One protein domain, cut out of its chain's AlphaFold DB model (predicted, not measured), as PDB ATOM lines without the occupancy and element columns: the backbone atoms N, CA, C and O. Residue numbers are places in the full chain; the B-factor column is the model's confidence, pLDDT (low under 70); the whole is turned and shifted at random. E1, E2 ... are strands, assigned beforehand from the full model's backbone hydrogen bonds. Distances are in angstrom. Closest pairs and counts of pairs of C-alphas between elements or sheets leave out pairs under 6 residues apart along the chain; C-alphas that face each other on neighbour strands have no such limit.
ATOM      1  N   TYR A 271      11.121  43.546 103.627       79.56
ATOM      2  CA  TYR A 271      10.462  44.760 103.180       79.56
ATOM      3  C   TYR A 271       9.358  45.183 104.136       79.56
ATOM      4  O   TYR A 271       8.695  44.350 104.752       79.56
ATOM      5  N   CYS A 272       9.086  46.474 104.175       79.06
ATOM      6  CA  CYS A 272       8.042  47.059 104.990       79.06
ATOM      7  C   CYS A 272       6.659  46.736 104.426       79.06
ATOM      8  O   CYS A 272       6.327  47.091 103.290       79.06
ATOM      9  N   ALA A 273       5.826  46.039 105.200       80.56
ATOM     10  CA  ALA A 273       4.567  45.474 104.713       80.56
ATOM     11  C   ALA A 273       3.574  46.528 104.189       80.56
ATOM     12  O   ALA A 273       2.801  46.232 103.269       80.56
ATOM     13  N   GLY A 274       3.606  47.738 104.761       75.88
ATOM     14  CA  GLY A 274       2.789  48.883 104.354       75.88
ATOM     15  C   GLY A 274       3.341  49.612 103.126       75.88
ATOM     16  O   GLY A 274       2.634  49.751 102.123       75.88
ATOM     17  N   SER A 275       4.607  50.033 103.181       75.56
ATOM     18  CA  SER A 275       5.221  50.921 102.180       75.56
ATOM     19  C   SER A 275       5.842  50.190 100.984       75.56
ATOM     20  O   SER A 275       5.934  50.766  99.898       75.56
ATOM     21  N   ARG A 276       6.202  48.908 101.146       80.00
ATOM     22  CA  ARG A 276       6.984  48.087 100.201       80.00
ATOM     23  C   ARG A 276       8.448  48.501 100.055       80.00
ATOM     24  O   ARG A 276       9.094  48.032  99.120       80.00
ATOM     25  N   GLN A 277       8.953  49.355 100.935       77.31
ATOM     26  CA  GLN A 277      10.373  49.685 100.972       77.31
ATOM     27  C   GLN A 277      11.184  48.460 101.407       77.31
ATOM     28  O   GLN A 277      10.709  47.670 102.221       77.31
ATOM     29  N   VAL A 278      12.354  48.265 100.815       77.25
ATOM     30  CA  VAL A 278      13.326  47.246 101.208       77.25
ATOM     31  C   VAL A 278      13.963  47.664 102.528       77.25
ATOM     32  O   VAL A 278      14.248  48.835 102.723       77.25
ATOM     33  N   VAL A 279      14.154  46.693 103.415       71.88
ATOM     34  CA  VAL A 279      14.783  46.890 104.724       71.88
ATOM     35  C   VAL A 279      16.284  46.573 104.611       71.88
ATOM     36  O   VAL A 279      16.597  45.425 104.255       71.88
ATOM     37  N   PRO A 280      17.192  47.539 104.864       64.62
ATOM     38  CA  PRO A 280      18.641  47.319 104.931       64.62
ATOM     39  C   PRO A 280      19.059  46.597 106.227       64.62
ATOM     40  O   PRO A 280      18.216  46.162 107.013       64.62
ATOM     41  N   GLY A 281      20.359  46.356 106.422       53.72
ATOM     42  CA  GLY A 281      20.895  45.869 107.701       53.72
ATOM     43  C   GLY A 281      20.570  44.420 108.104       53.72
ATOM     44  O   GLY A 281      20.935  43.983 109.196       53.72
ATOM     45  N   ILE A 282      19.913  43.611 107.256       57.88
ATOM     46  CA  ILE A 282      19.611  42.206 107.592       57.88
ATOM     47  C   ILE A 282      20.885  41.358 107.564       57.88
ATOM     48  O   ILE A 282      21.336  40.877 106.516       57.88
ATOM     49  N   THR A 283      21.415  41.065 108.745       49.47
ATOM     50  CA  THR A 283      22.554  40.162 108.897       49.47
ATOM     51  C   THR A 283      22.099  38.701 109.069       49.47
ATOM     52  O   THR A 283      21.036  38.382 109.602       49.47
ATOM     53  N   ARG A 284      22.922  37.754 108.592       56.19
ATOM     54  CA  ARG A 284      22.763  36.297 108.821       56.19
ATOM     55  C   ARG A 284      21.463  35.658 108.303       56.19
ATOM     56  O   ARG A 284      20.855  34.833 108.987       56.19
ATOM     57  N   PHE A 285      21.082  35.924 107.055       64.19
ATOM     58  CA  PHE A 285      20.076  35.100 106.377       64.19
ATOM     59  C   PHE A 285      20.664  33.748 105.935       64.19
ATOM     60  O   PHE A 285      21.646  33.674 105.198       64.19
ATOM     61  N   MET A 286      20.041  32.650 106.352       65.88
ATOM     62  CA  MET A 286      20.446  31.287 106.031       65.88
ATOM     63  C   MET A 286      19.238  30.415 105.704       65.88
ATOM     64  O   MET A 286      18.190  30.479 106.343       65.88
ATOM     65  N   VAL A 287      19.413  29.510 104.746       72.75
ATOM     66  CA  VAL A 287      18.466  28.418 104.510       72.75
ATOM     67  C   VAL A 287      19.139  27.115 104.908       72.75
ATOM     68  O   VAL A 287      20.194  26.761 104.389       72.75
ATOM     69  N   SER A 288      18.536  26.408 105.858       69.81
ATOM     70  CA  SER A 288      19.019  25.117 106.343       69.81
ATOM     71  C   SER A 288      18.254  23.981 105.661       69.81
ATOM     72  O   SER A 288      17.029  24.085 105.579       69.81
ATOM     73  N   PRO A 289      18.909  22.893 105.214       74.75
ATOM     74  CA  PRO A 289      20.352  22.644 105.282       74.75
ATOM     75  C   PRO A 289      21.135  23.447 104.227       74.75
ATOM     76  O   PRO A 289      20.748  23.515 103.062       74.75
ATOM     77  N   ASN A 290      22.239  24.061 104.655       63.00
ATOM     78  CA  ASN A 290      23.005  25.031 103.863       63.00
ATOM     79  C   ASN A 290      23.806  24.405 102.711       63.00
ATOM     80  O   ASN A 290      24.017  25.043 101.689       63.00
ATOM     81  N   ASP A 291      24.218  23.146 102.849       72.38
ATOM     82  CA  ASP A 291      25.000  22.392 101.865       72.38
ATOM     83  C   ASP A 291      24.222  22.062 100.579       72.38
ATOM     84  O   ASP A 291      24.814  21.642  99.585       72.38
ATOM     85  N   LYS A 292      22.902  22.270 100.594       71.44
ATOM     86  CA  LYS A 292      21.958  21.997  99.496       71.44
ATOM     87  C   LYS A 292      21.321  23.263  98.924       71.44
ATOM     88  O   LYS A 292      20.350  23.195  98.162       71.44
ATOM     89  N   VAL A 293      21.834  24.420  99.325       68.75
ATOM     90  CA  VAL A 293      21.342  25.732  98.919       68.75
ATOM     91  C   VAL A 293      22.467  26.449  98.197       68.75
ATOM     92  O   VAL A 293      23.579  26.570  98.699       68.75
ATOM     93  N   THR A 294      22.175  26.917  96.990       66.06
ATOM     94  CA  THR A 294      23.054  27.827  96.262       66.06
ATOM     95  C   THR A 294      22.566  29.242  96.516       66.06
ATOM     96  O   THR A 294      21.420  29.566  96.202       66.06
ATOM     97  N   LEU A 295      23.426  30.077  97.087       57.47
ATOM     98  CA  LEU A 295      23.231  31.520  97.073       57.47
ATOM     99  C   LEU A 295      23.714  32.029  95.715       57.47
ATOM    100  O   LEU A 295      24.843  31.754  95.312       57.47
ATOM    101  N   LEU A 296      22.822  32.684  94.983       53.97
ATOM    102  CA  LEU A 296      23.137  33.363  93.739       53.97
ATOM    103  C   LEU A 296      23.292  34.847  94.062       53.97
ATOM    104  O   LEU A 296      22.325  35.484  94.473       53.97
ATOM    105  N   GLU A 297      24.499  35.371  93.872       47.38
ATOM    106  CA  GLU A 297      24.727  36.814  93.801       47.38
ATOM    107  C   GLU A 297      24.048  37.323  92.521       47.38
ATOM    108  O   GLU A 297      24.330  36.829  91.424       47.38
ATOM    109  N   ASP A 298      23.106  38.257  92.647       42.28
ATOM    110  CA  ASP A 298      22.374  38.825  91.505       42.28
ATOM    111  C   ASP A 298      23.077  40.049  90.887       42.28
ATOM    112  O   ASP A 298      22.579  40.629  89.920       42.28
ATOM    113  N   GLY A 299      24.267  40.388  91.391       40.66
ATOM    114  CA  GLY A 299      25.044  41.552  90.973       40.66
ATOM    115  C   GLY A 299      24.760  42.817  91.785       40.66
ATOM    116  O   GLY A 299      25.427  43.814  91.532       40.66
ATOM    117  N   SER A 300      23.842  42.771  92.753       35.06
ATOM    118  CA  SER A 300      23.752  43.731  93.860       35.06
ATOM    119  C   SER A 300      24.376  43.114  95.117       35.06
ATOM    120  O   SER A 300      24.274  41.896  95.318       35.06
ATOM    121  N   LYS A 301      25.117  43.888  95.920       34.53
ATOM    122  CA  LYS A 301      25.648  43.365  97.187       34.53
ATOM    123  C   LYS A 301      24.547  43.528  98.257       34.53
ATOM    124  O   LYS A 301      23.589  44.254  98.062       34.53
ATOM    125  N   GLY A 302      24.573  42.710  99.311       43.28
ATOM    126  CA  GLY A 302      23.547  42.736 100.373       43.28
ATOM    127  C   GLY A 302      22.223  41.992 100.101       43.28
ATOM    128  O   GLY A 302      21.410  41.836 101.013       43.28
ATOM    129  N   HIS A 303      21.993  41.443  98.899       50.53
ATOM    130  CA  HIS A 303      20.689  40.877  98.520       50.53
ATOM    131  C   HIS A 303      20.744  39.389  98.137       50.53
ATOM    132  O   HIS A 303      21.504  38.955  97.272       50.53
ATOM    133  N   TYR A 304      19.917  38.566  98.796       50.53
ATOM    134  CA  TYR A 304      19.984  37.109  98.660       50.53
ATOM    135  C   TYR A 304      18.914  36.559  97.707       50.53
ATOM    136  O   TYR A 304      17.715  36.542  98.004       50.53
ATOM    137  N   VAL A 305      19.358  35.959  96.601       55.00
ATOM    138  CA  VAL A 305      18.603  34.897  95.925       55.00
ATOM    139  C   VAL A 305      19.153  33.569  96.413       55.00
ATOM    140  O   VAL A 305      20.229  33.137  96.008       55.00
ATOM    141  N   TRP A 306      18.410  32.873  97.265       63.00
ATOM    142  CA  TRP A 306      18.691  31.465  97.510       63.00
ATOM    143  C   TRP A 306      17.915  30.616  96.501       63.00
ATOM    144  O   TRP A 306      16.732  30.835  96.233       63.00
ATOM    145  N   GLN A 307      18.604  29.637  95.930       71.25
ATOM    146  CA  GLN A 307      18.029  28.619  95.071       71.25
ATOM    147  C   GLN A 307      18.370  27.251  95.652       71.25
ATOM    148  O   GLN A 307      19.499  26.980  96.061       71.25
ATOM    149  N   THR A 308      17.398  26.352  95.638       70.75
ATOM    150  CA  THR A 308      17.652  24.933  95.868       70.75
ATOM    151  C   THR A 308      16.979  24.116  94.780       70.75
ATOM    152  O   THR A 308      15.875  24.429  94.329       70.75
ATOM    153  N   THR A 309      17.687  23.087  94.335       67.31
ATOM    154  CA  THR A 309      17.260  22.160  93.282       67.31
ATOM    155  C   THR A 309      17.063  20.747  93.834       67.31
ATOM    156  O   THR A 309      16.614  19.848  93.121       67.31
ATOM    157  N   GLU A 310      17.378  20.528  95.117       81.50
ATOM    158  CA  GLU A 310      17.321  19.214  95.745       81.50
ATOM    159  C   GLU A 310      16.025  19.014  96.550       81.50
ATOM    160  O   GLU A 310      15.646  19.867  97.358       81.50
ATOM    161  N   PRO A 311      15.360  17.852  96.418       88.69
ATOM    162  CA  PRO A 311      14.248  17.483  97.284       88.69
ATOM    163  C   PRO A 311      14.673  17.426  98.755       88.69
ATOM    164  O   PRO A 311      15.734  16.901  99.095       88.69
ATOM    165  N   GLY A 312      13.823  17.921  99.650       90.31
ATOM    166  CA  GLY A 312      14.174  18.033 101.061       90.31
ATOM    167  C   GLY A 312      13.233  18.922 101.858       90.31
ATOM    168  O   GLY A 312      12.233  19.425 101.345       90.31
ATOM    169  N   VAL A 313      13.550  19.089 103.138       89.56
ATOM    170  CA  VAL A 313      12.890  20.062 104.009       89.56
ATOM    171  C   VAL A 313      13.877  21.178 104.279       89.56
ATOM    172  O   VAL A 313      14.988  20.901 104.718       89.56
ATOM    173  N   TYR A 314      13.444  22.404 104.021       86.94
ATOM    174  CA  TYR A 314      14.245  23.602 104.178       86.94
ATOM    175  C   TYR A 314      13.580  24.549 105.168       86.94
ATOM    176  O   TYR A 314      12.353  24.668 105.175       86.94
ATOM    177  N   ALA A 315      14.371  25.222 105.991       83.62
ATOM    178  CA  ALA A 315      13.904  26.238 106.925       83.62
ATOM    179  C   ALA A 315      14.727  27.512 106.761       83.62
ATOM    180  O   ALA A 315      15.943  27.439 106.580       83.62
ATOM    181  N   LEU A 316      14.052  28.654 106.827       80.00
ATOM    182  CA  LEU A 316      14.689  29.962 106.792       80.00
ATOM    183  C   LEU A 316      15.080  30.347 108.213       80.00
ATOM    184  O   LEU A 316      14.305  30.166 109.152       80.00
ATOM    185  N   GLN A 317      16.296  30.849 108.348       72.38
ATOM    186  CA  GLN A 317      16.883  31.367 109.571       72.38
ATOM    187  C   GLN A 317      17.412  32.756 109.247       72.38
ATOM    188  O   GLN A 317      18.073  32.932 108.231       72.38
ATOM    189  N   PHE A 318      17.075  33.741 110.058       72.12
ATOM    190  CA  PHE A 318      17.492  35.121 109.859       72.12
ATOM    191  C   PHE A 318      17.390  35.862 111.180       72.12
ATOM    192  O   PHE A 318      16.612  35.461 112.051       72.12
ATOM    193  N   GLN A 319      18.185  36.914 111.310       63.56
ATOM    194  CA  GLN A 319      18.047  37.890 112.375       63.56
ATOM    195  C   GLN A 319      17.206  39.040 111.819       63.56
ATOM    196  O   GLN A 319      17.456  39.509 110.711       63.56
ATOM    197  N   ILE A 320      16.138  39.393 112.531       67.81
ATOM    198  CA  ILE A 320      15.352  40.585 112.207       67.81
ATOM    199  C   ILE A 320      16.129  41.765 112.801       67.81
ATOM    200  O   ILE A 320      16.701  41.570 113.879       67.81
ATOM    201  N   PRO A 321      16.223  42.918 112.122       60.88
ATOM    202  CA  PRO A 321      16.902  44.059 112.697       60.88
ATOM    203  C   PRO A 321      16.075  44.592 113.869       60.88
ATOM    204  O   PRO A 321      14.877  44.314 113.981       60.88
ATOM    205  N   THR A 322      16.770  45.294 114.744       59.75
ATOM    206  CA  THR A 322      16.287  46.052 115.900       59.75
ATOM    207  C   THR A 322      14.995  46.827 115.566       59.75
ATOM    208  O   THR A 322      14.843  47.307 114.442       59.75
ATOM    209  N   GLY A 323      14.011  46.821 116.471       59.25
ATOM    210  CA  GLY A 323      12.731  47.541 116.344       59.25
ATOM    211  C   GLY A 323      11.749  46.958 115.326       59.25
ATOM    212  O   GLY A 323      10.688  47.517 115.048       59.25
ATOM    213  N   MET A 324      12.074  45.811 114.718       72.69
ATOM    214  CA  MET A 324      11.230  45.182 113.707       72.69
ATOM    215  C   MET A 324      10.734  43.801 114.107       72.69
ATOM    216  O   MET A 324      11.412  42.961 114.701       72.69
ATOM    217  N   ARG A 325       9.531  43.483 113.626       75.69
ATOM    218  CA  ARG A 325       8.958  42.139 113.698       75.69
ATOM    219  C   ARG A 325       8.388  41.698 112.366       75.69
ATOM    220  O   ARG A 325       7.943  42.480 111.531       75.69
ATOM    221  N   ILE A 326       8.338  40.384 112.172       80.19
ATOM    222  CA  ILE A 326       7.724  39.824 110.969       80.19
ATOM    223  C   ILE A 326       6.207  39.956 111.054       80.19
ATOM    224  O   ILE A 326       5.587  39.541 112.039       80.19
ATOM    225  N   VAL A 327       5.577  40.382 109.961       81.44
ATOM    226  CA  VAL A 327       4.118  40.385 109.847       81.44
ATOM    227  C   VAL A 327       3.602  38.948 109.750       81.44
ATOM    228  O   VAL A 327       3.546  38.312 108.688       81.44
ATOM    229  N   THR A 328       3.187  38.407 110.894       78.19
ATOM    230  CA  THR A 328       2.727  37.014 111.011       78.19
ATOM    231  C   THR A 328       1.358  36.774 110.371       78.19
ATOM    232  O   THR A 328       1.080  35.661 109.923       78.19
ATOM    233  N   GLY A 329       0.514  37.805 110.244       76.00
ATOM    234  CA  GLY A 329      -0.834  37.695 109.666       76.00
ATOM    235  C   GLY A 329      -0.871  37.252 108.196       76.00
ATOM    236  O   GLY A 329      -1.883  36.729 107.726       76.00
ATOM    237  N   VAL A 330       0.241  37.414 107.476       74.06
ATOM    238  CA  VAL A 330       0.406  37.012 106.066       74.06
ATOM    239  C   VAL A 330       1.334  35.806 105.888       74.06
ATOM    240  O   VAL A 330       1.491  35.294 104.776       74.06
ATOM    241  N   ALA A 331       1.886  35.292 106.989       78.75
ATOM    242  CA  ALA A 331       2.717  34.103 106.999       78.75
ATOM    243  C   ALA A 331       1.889  32.855 106.676       78.75
ATOM    244  O   ALA A 331       0.808  32.619 107.223       78.75
ATOM    245  N   LYS A 332       2.423  31.986 105.820       83.75
ATOM    246  CA  LYS A 332       1.841  30.664 105.542       83.75
ATOM    247  C   LYS A 332       2.594  29.523 106.217       83.75
ATOM    248  O   LYS A 332       2.218  28.362 106.050       83.75
ATOM    249  N   GLY A 333       3.633  29.834 106.992       85.56
ATOM    250  CA  GLY A 333       4.465  28.842 107.663       85.56
ATOM    251  C   GLY A 333       5.184  27.960 106.644       85.56
ATOM    252  O   GLY A 333       6.142  28.394 106.015       85.56
ATOM    253  N   ARG A 334       4.710  26.724 106.453       89.81
ATOM    254  CA  ARG A 334       5.354  25.733 105.579       89.81
ATOM    255  C   ARG A 334       4.697  25.644 104.200       89.81
ATOM    256  O   ARG A 334       3.511  25.331 104.099       89.81
ATOM    257  N   ARG A 335       5.477  25.806 103.125       91.56
ATOM    258  CA  ARG A 335       5.043  25.522 101.743       91.56
ATOM    259  C   ARG A 335       5.445  24.114 101.323       91.56
ATOM    260  O   ARG A 335       6.607  23.739 101.405       91.56
ATOM    261  N   LEU A 336       4.497  23.362 100.776       91.94
ATOM    262  CA  LEU A 336       4.780  22.127 100.047       91.94
ATOM    263  C   LEU A 336       4.956  22.439  98.555       91.94
ATOM    264  O   LEU A 336       4.045  23.012  97.956       91.94
ATOM    265  N   VAL A 337       6.090  22.042  97.974       91.25
ATOM    266  CA  VAL A 337       6.434  22.248  96.557       91.25
ATOM    267  C   VAL A 337       6.440  20.917  95.818       91.25
ATOM    268  O   VAL A 337       7.043  19.935  96.262       91.25
ATOM    269  N   LYS A 338       5.701  20.867  94.714       93.31
ATOM    270  CA  LYS A 338       5.370  19.660  93.953       93.31
ATOM    271  C   LYS A 338       5.659  19.871  92.471       93.31
ATOM    272  O   LYS A 338       5.664  20.989  91.983       93.31
ATOM    273  N   GLU A 339       5.774  18.773  91.736       90.56
ATOM    274  CA  GLU A 339       5.966  18.754  90.275       90.56
ATOM    275  C   GLU A 339       4.908  19.555  89.486       90.56
ATOM    276  O   GLU A 339       5.168  20.019  88.385       90.56
ATOM    277  N   THR A 340       3.710  19.749  90.046       91.62
ATOM    278  CA  THR A 340       2.636  20.536  89.417       91.62
ATOM    279  C   THR A 340       2.771  22.049  89.607       91.62
ATOM    280  O   THR A 340       1.949  22.789  89.067       91.62
ATOM    281  N   ASP A 341       3.717  22.515  90.426       89.12
ATOM    282  CA  ASP A 341       3.980  23.944  90.598       89.12
ATOM    283  C   ASP A 341       4.651  24.528  89.332       89.12
ATOM    284  O   ASP A 341       5.318  23.808  88.583       89.12
ATOM    285  N   PRO A 342       4.463  25.830  89.045       85.00
ATOM    286  CA  PRO A 342       5.094  26.487  87.901       85.00
ATOM    287  C   PRO A 342       6.625  26.471  88.009       85.00
ATOM    288  O   PRO A 342       7.171  26.583  89.103       85.00
ATOM    289  N   ALA A 343       7.310  26.366  86.866       82.25
ATOM    290  CA  ALA A 343       8.769  26.312  86.787       82.25
ATOM    291  C   ALA A 343       9.350  27.567  86.091       82.25
ATOM    292  O   ALA A 343       9.002  27.806  84.928       82.25
ATOM    293  N   PRO A 344      10.250  28.340  86.739       78.06
ATOM    294  CA  PRO A 344      10.619  28.255  88.161       78.06
ATOM    295  C   PRO A 344       9.480  28.729  89.084       78.06
ATOM    296  O   PRO A 344       8.660  29.562  88.682       78.06
ATOM    297  N   LEU A 345       9.443  28.231  90.326       83.50
ATOM    298  CA  LEU A 345       8.501  28.704  91.340       83.50
ATOM    299  C   LEU A 345       9.080  29.951  92.013       83.50
ATOM    300  O   LEU A 345       9.988  29.851  92.834       83.50
ATOM    301  N   ILE A 346       8.537  31.117  91.668       78.81
ATOM    302  CA  ILE A 346       8.945  32.413  92.222       78.81
ATOM    303  C   ILE A 346       7.941  32.825  93.302       78.81
ATOM    304  O   ILE A 346       6.747  32.945  93.019       78.81
ATOM    305  N   LEU A 347       8.416  33.030  94.531       78.75
ATOM    306  CA  LEU A 347       7.583  33.361  95.700       78.75
ATOM    307  C   LEU A 347       7.715  34.821  96.150       78.75
ATOM    308  O   LEU A 347       7.369  35.154  97.278       78.75
ATOM    309  N   GLY A 348       8.236  35.676  95.274       76.75
ATOM    310  CA  GLY A 348       8.591  37.047  95.595       76.75
ATOM    311  C   GLY A 348       8.596  37.986  94.392       76.75
ATOM    312  O   GLY A 348       8.292  37.580  93.263       76.75
ATOM    313  N   LYS A 349       8.982  39.237  94.639       76.44
ATOM    314  CA  LYS A 349       9.074  40.325  93.653       76.44
ATOM    315  C   LYS A 349      10.469  40.917  93.628       76.44
ATOM    316  O   LYS A 349      11.115  40.965  94.665       76.44
ATOM    317  N   GLY A 350      10.874  41.382  92.446       72.69
ATOM    318  CA  GLY A 350      12.083  42.184  92.265       72.69
ATOM    319  C   GLY A 350      11.916  43.617  92.779       72.69
ATOM    320  O   GLY A 350      10.811  44.024  93.155       72.69
ATOM    321  N   LEU A 351      13.007  44.382  92.745       71.81
ATOM    322  CA  LEU A 351      12.996  45.831  92.948       71.81
ATOM    323  C   LEU A 351      12.160  46.555  91.887       71.81
ATOM    324  O   LEU A 351      12.084  46.170  90.718       71.81
ATOM    325  N   ASN A 352      11.550  47.654  92.303       70.00
ATOM    326  CA  ASN A 352      10.792  48.551  91.460       70.00
ATOM    327  C   ASN A 352      11.747  49.442  90.661       70.00
ATOM    328  O   ASN A 352      12.298  50.412  91.172       70.00
ATOM    329  N   ALA A 353      11.856  49.169  89.362       66.50
ATOM    330  CA  ALA A 353      12.717  49.924  88.449       66.50
ATOM    331  C   ALA A 353      12.400  51.432  88.354       66.50
ATOM    332  O   ALA A 353      13.189  52.189  87.800       66.50
ATOM    333  N   SER A 354      11.222  51.874  88.811       68.50
ATOM    334  CA  SER A 354      10.791  53.282  88.781       68.50
ATOM    335  C   SER A 354      10.796  53.951  90.160       68.50
ATOM    336  O   SER A 354      10.586  55.159  90.231       68.50
ATOM    337  N   LYS A 355      10.989  53.181  91.239       66.19
ATOM    338  CA  LYS A 355      11.069  53.667  92.622       66.19
ATOM    339  C   LYS A 355      12.124  52.832  93.382       66.19
ATOM    340  O   LYS A 355      11.753  51.823  93.981       66.19
ATOM    341  N   PRO A 356      13.413  53.208  93.295       64.50
ATOM    342  CA  PRO A 356      14.529  52.523  93.963       64.50
ATOM    343  C   PRO A 356      14.303  52.389  95.469       64.50
ATOM    344  O   PRO A 356      13.613  53.227  96.043       64.50
ATOM    345  N   GLY A 357      14.818  51.319  96.078       67.88
ATOM    346  CA  GLY A 357      14.552  50.992  97.482       67.88
ATOM    347  C   GLY A 357      13.162  50.402  97.753       67.88
ATOM    348  O   GLY A 357      12.823  50.165  98.900       67.88
ATOM    349  N   TYR A 358      12.331  50.131  96.737       76.88
ATOM    350  CA  TYR A 358      11.006  49.512  96.915       76.88
ATOM    351  C   TYR A 358      10.866  48.250  96.075       76.88
ATOM    352  O   TYR A 358      11.359  48.193  94.954       76.88
ATOM    353  N   ILE A 359      10.111  47.260  96.551       76.75
ATOM    354  CA  ILE A 359       9.740  46.091  95.740       76.75
ATOM    355  C   ILE A 359       8.612  46.433  94.749       76.75
ATOM    356  O   ILE A 359       7.786  47.323  94.987       76.75
ATOM    357  N   GLU A 360       8.558  45.732  93.611       77.75
ATOM    358  CA  GLU A 360       7.535  45.944  92.578       77.75
ATOM    359  C   GLU A 360       6.105  45.892  93.142       77.75
ATOM    360  O   GLU A 360       5.736  45.017  93.931       77.75
ATOM    361  N   GLN A 361       5.243  46.803  92.679       70.06
ATOM    362  CA  GLN A 361       3.854  46.828  93.121       70.06
ATOM    363  C   GLN A 361       3.018  45.711  92.476       70.06
ATOM    364  O   GLN A 361       2.852  45.653  91.257       70.06
ATOM    365  N   SER A 362       2.381  44.874  93.302       61.34
ATOM    366  CA  SER A 362       1.262  44.046  92.840       61.34
ATOM    367  C   SER A 362       0.056  44.923  92.477       61.34
ATOM    368  O   SER A 362      -0.231  45.915  93.152       61.34
ATOM    369  N   VAL A 363      -0.696  44.503  91.453       55.28
ATOM    370  CA  VAL A 363      -1.989  45.089  91.035       55.28
ATOM    371  C   VAL A 363      -3.038  45.005  92.160       55.28
ATOM    372  O   VAL A 363      -4.065  45.679  92.123       55.28
ATOM    373  N   THR A 364      -2.784  44.185  93.185       54.25
ATOM    374  CA  THR A 364      -3.557  44.107  94.424       54.25
ATOM    375  C   THR A 364      -2.775  44.744  95.586       54.25
ATOM    376  O   THR A 364      -1.587  44.487  95.767       54.25
ATOM    377  N   GLN A 365      -3.439  45.554  96.425       55.50
ATOM    378  CA  GLN A 365      -2.858  46.132  97.660       55.50
ATOM    379  C   GLN A 365      -2.625  45.093  98.778       55.50
ATOM    380  O   GLN A 365      -2.301  45.448  99.903       55.50
ATOM    381  N   GLN A 366      -2.828  43.805  98.503       58.31
ATOM    382  CA  GLN A 366      -2.656  42.760  99.501       58.31
ATOM    383  C   GLN A 366      -1.169  42.424  99.643       58.31
ATOM    384  O   GLN A 366      -0.489  42.236  98.635       58.31
ATOM    385  N   ALA A 367      -0.686  42.344 100.882       63.19
ATOM    386  CA  ALA A 367       0.655  41.854 101.180       63.19
ATOM    387  C   ALA A 367       0.836  40.420 100.649       63.19
ATOM    388  O   ALA A 367      -0.089  39.597 100.693       63.19
ATOM    389  N   GLU A 368       2.011  40.149 100.080       73.81
ATOM    390  CA  GLU A 368       2.302  38.867  99.450       73.81
ATOM    391  C   GLU A 368       2.489  37.782 100.514       73.81
ATOM    392  O   GLU A 368       2.961  38.030 101.622       73.81
ATOM    393  N   ASN A 369       2.054  36.560 100.198       82.69
ATOM    394  CA  ASN A 369       2.246  35.453 101.127       82.69
ATOM    395  C   ASN A 369       3.732  35.111 101.200       82.69
ATOM    396  O   ASN A 369       4.358  34.912 100.160       82.69
ATOM    397  N   TRP A 370       4.222  34.884 102.411       86.75
ATOM    398  CA  TRP A 370       5.586  34.438 102.660       86.75
ATOM    399  C   TRP A 370       5.600  33.155 103.498       86.75
ATOM    400  O   TRP A 370       4.595  32.773 104.118       86.75
ATOM    401  N   TYR A 371       6.731  32.455 103.498       87.81
ATOM    402  CA  TYR A 371       6.883  31.158 104.162       87.81
ATOM    403  C   TYR A 371       8.159  31.103 105.008       87.81
ATOM    404  O   TYR A 371       9.182  31.668 104.638       87.81
ATOM    405  N   THR A 372       8.118  30.379 106.126       85.44
ATOM    406  CA  THR A 372       9.274  30.123 107.005       85.44
ATOM    407  C   THR A 372      10.000  28.827 106.653       85.44
ATOM    408  O   THR A 372      11.137  28.608 107.065       85.44
ATOM    409  N   SER A 373       9.342  27.922 105.925       88.38
ATOM    410  CA  SER A 373       9.916  26.630 105.552       88.38
ATOM    411  C   SER A 373       9.308  26.056 104.278       88.38
ATOM    412  O   SER A 373       8.170  26.353 103.904       88.38
ATOM    413  N   PHE A 374      10.063  25.169 103.638       89.94
ATOM    414  CA  PHE A 374       9.713  24.515 102.385       89.94
ATOM    415  C   PHE A 374       9.851  23.000 102.512       89.94
ATOM    416  O   PHE A 374      10.766  22.487 103.148       89.94
ATOM    417  N   GLU A 375       8.937  22.253 101.902       92.25
ATOM    418  CA  GLU A 375       9.083  20.822 101.650       92.25
ATOM    419  C   GLU A 375       9.070  20.588 100.147       92.25
ATOM    420  O   GLU A 375       8.030  20.713  99.505       92.25
ATOM    421  N   ILE A 376      10.223  20.241  99.593       91.56
ATOM    422  CA  ILE A 376      10.436  20.082  98.160       91.56
ATOM    423  C   ILE A 376      10.351  18.601  97.822       91.56
ATOM    424  O   ILE A 376      11.111  17.784  98.348       91.56
ATOM    425  N   LYS A 377       9.387  18.234  96.976       93.62
ATOM    426  CA  LYS A 377       9.232  16.858  96.493       93.62
ATOM    427  C   LYS A 377      10.180  16.569  95.335       93.62
ATOM    428  O   LYS A 377      10.683  17.467  94.673       93.62
ATOM    429  N   ASN A 378      10.394  15.283  95.071       90.00
ATOM    430  CA  ASN A 378      11.114  14.845  93.877       90.00
ATOM    431  C   ASN A 378      10.466  15.439  92.620       90.00
ATOM    432  O   ASN A 378       9.238  15.458  92.526       90.00
ATOM    433  N   ASN A 379      11.296  15.888  91.676       87.31
ATOM    434  CA  ASN A 379      10.888  16.522  90.414       87.31
ATOM    435  C   ASN A 379      10.087  17.826  90.576       87.31
ATOM    436  O   ASN A 379       9.473  18.291  89.617       87.31
ATOM    437  N   ALA A 380      10.058  18.410  91.775       88.25
ATOM    438  CA  ALA A 380       9.534  19.753  91.962       88.25
ATOM    439  C   ALA A 380      10.398  20.780  91.208       88.25
ATOM    440  O   ALA A 380      11.599  20.551  91.040       88.25
ATOM    441  N   PRO A 381       9.807  21.896  90.750       86.50
ATOM    442  CA  PRO A 381      10.571  22.972  90.137       86.50
ATOM    443  C   PRO A 381      11.506  23.638  91.148       86.50
ATOM    444  O   PRO A 381      11.239  23.637  92.352       86.50
ATOM    445  N   ASP A 382      12.552  24.277  90.628       80.94
ATOM    446  CA  ASP A 382      13.412  25.163  91.407       80.94
ATOM    447  C   ASP A 382      12.571  26.243  92.088       80.94
ATOM    448  O   ASP A 382      11.728  26.888  91.450       80.94
ATOM    449  N   ILE A 383      12.835  26.456  93.374       79.06
ATOM    450  CA  ILE A 383      12.247  27.556  94.132       79.06
ATOM    451  C   ILE A 383      13.227  28.710  94.118       79.06
ATOM    452  O   ILE A 383      14.429  28.515  94.324       79.06
ATOM    453  N   LYS A 384      12.690  29.903  93.888       76.12
ATOM    454  CA  LYS A 384      13.427  31.150  93.982       76.12
ATOM    455  C   LYS A 384      12.629  32.149  94.806       76.12
ATOM    456  O   LYS A 384      11.417  32.297  94.613       76.12
ATOM    457  N   ASN A 385      13.356  32.868  95.650       73.69
ATOM    458  CA  ASN A 385      12.887  34.025  96.407       73.69
ATOM    459  C   ASN A 385      11.922  33.648  97.526       73.69
ATOM    460  O   ASN A 385      11.390  32.542  97.588       73.69
ATOM    461  N   ASN A 386      11.709  34.610  98.413       78.38
ATOM    462  CA  ASN A 386      10.660  34.639  99.420       78.38
ATOM    463  C   ASN A 386      10.756  36.027 100.055       78.38
ATOM    464  O   ASN A 386      11.671  36.255 100.843       78.38
ATOM    465  N   ASN A 387       9.897  36.966  99.659       81.50
ATOM    466  CA  ASN A 387       9.897  38.284 100.290       81.50
ATOM    467  C   ASN A 387       9.312  38.145 101.698       81.50
ATOM    468  O   ASN A 387       8.275  37.500 101.862       81.50
ATOM    469  N   ILE A 388       9.967  38.718 102.703       83.25
ATOM    470  CA  ILE A 388       9.551  38.628 104.104       83.25
ATOM    471  C   ILE A 388       9.049  40.012 104.539       83.25
ATOM    472  O   ILE A 388       9.844  40.947 104.597       83.25
ATOM    473  N   PRO A 389       7.741  40.168 104.809       84.19
ATOM    474  CA  PRO A 389       7.174  41.429 105.256       84.19
ATOM    475  C   PRO A 389       7.492  41.685 106.729       84.19
ATOM    476  O   PRO A 389       7.180  40.845 107.580       84.19
ATOM    477  N   LEU A 390       8.032  42.860 107.017       80.69
ATOM    478  CA  LEU A 390       8.305  43.384 108.350       80.69
ATOM    479  C   LEU A 390       7.369  44.562 108.683       80.69
ATOM    480  O   LEU A 390       6.771  45.171 107.788       80.69
ATOM    481  N   GLU A 391       7.208  44.828 109.974       81.75
ATOM    482  CA  GLU A 391       6.565  46.005 110.572       81.75
ATOM    483  C   GLU A 391       7.365  46.438 111.814       81.75
ATOM    484  O   GLU A 391       8.038  45.585 112.395       81.75
ATOM    485  N   GLY A 392       7.259  47.710 112.215       71.81
ATOM    486  CA  GLY A 392       8.093  48.317 113.268       71.81
ATOM    487  C   GLY A 392       9.292  49.093 112.703       71.81
ATOM    488  O   GLY A 392       9.573  48.960 111.504       71.81
ATOM    489  N   GLY A 393       9.943  49.912 113.535       71.31
ATOM    490  CA  GLY A 393      11.102  50.753 113.187       71.31
ATOM    491  C   GLY A 393      10.936  51.505 111.863       71.31
ATOM    492  O   GLY A 393       9.841  51.977 111.544       71.31
ATOM    493  N   ILE A 394      11.967  51.461 111.007       61.19
ATOM    494  CA  ILE A 394      12.002  52.073 109.659       61.19
ATOM    495  C   ILE A 394      10.785  51.759 108.763       61.19
ATOM    496  O   ILE A 394      10.511  52.439 107.774       61.19
ATOM    497  N   CYS A 395      10.039  50.685 109.049       64.75
ATOM    498  CA  CYS A 395       8.858  50.311 108.275       64.75
ATOM    499  C   CYS A 395       7.588  51.058 108.647       64.75
ATOM    500  O   CYS A 395       6.625  51.039 107.861       64.75
ATOM    501  N   SER A 396       7.573  51.686 109.814       55.88
ATOM    502  CA  SER A 396       6.515  52.588 110.229       55.88
ATOM    503  C   SER A 396       6.644  53.936 109.510       55.88
ATOM    504  O   SER A 396       5.594  54.477 109.146       55.88
TER     505      SER A 396
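Overview. This is residues 271 to 396 of the 402 residues of an uncharacterized protein of uncultured Thiotrichaceae bacterium (UniProt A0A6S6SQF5). Little regular structure: mostly loops, with a loose sandwich in which the mixed sheet E1, E4, E6, E5 partly faces a layer of hairpin E2 and E3, widened by short pairings of residues 383 to 384 and 345 to 346. E7, paired with residues 271 to 272 and 325 to 326, lies toward the other end. The printed part has 126 residues, no named helix and seven strands, E1 to E7, holding 28 residues: all strand. It is compact, radius of gyration of the C-alphas 14.4 A, spanning 41 by 31 by 31 A.

Arrangement. E1, residues 286 to 288, is antiparallel to E4, residues 312 to 317, with N 286 and O 317 2.7 A apart. E6, residues 373 to 376, is antiparallel to E4, with N 314 and O 374 2.8 A apart. E5, residues 334 to 337, is parallel to E6, with N 337 and O 375 2.8 A apart. In the hairpin of E2, residues 294 to 296, and E3, residues 305 to 308, N 294 and O 307 are 2.8 A apart. E7, residues 388 to 391, pairs with no named strand.

Along the chain. E1 begins at C-alpha 286 (20.446, 31.287, 106.031); E4 is 16.0 A long; E7 ends at C-alpha 391 (6.565, 46.005, 110.572).

Size, cuts and confidence. The printed part has no cut. The links E4 to E5, E5 to E6 and E6 to E7 are long. Low confidence, under 70, includes residues 293 to 306.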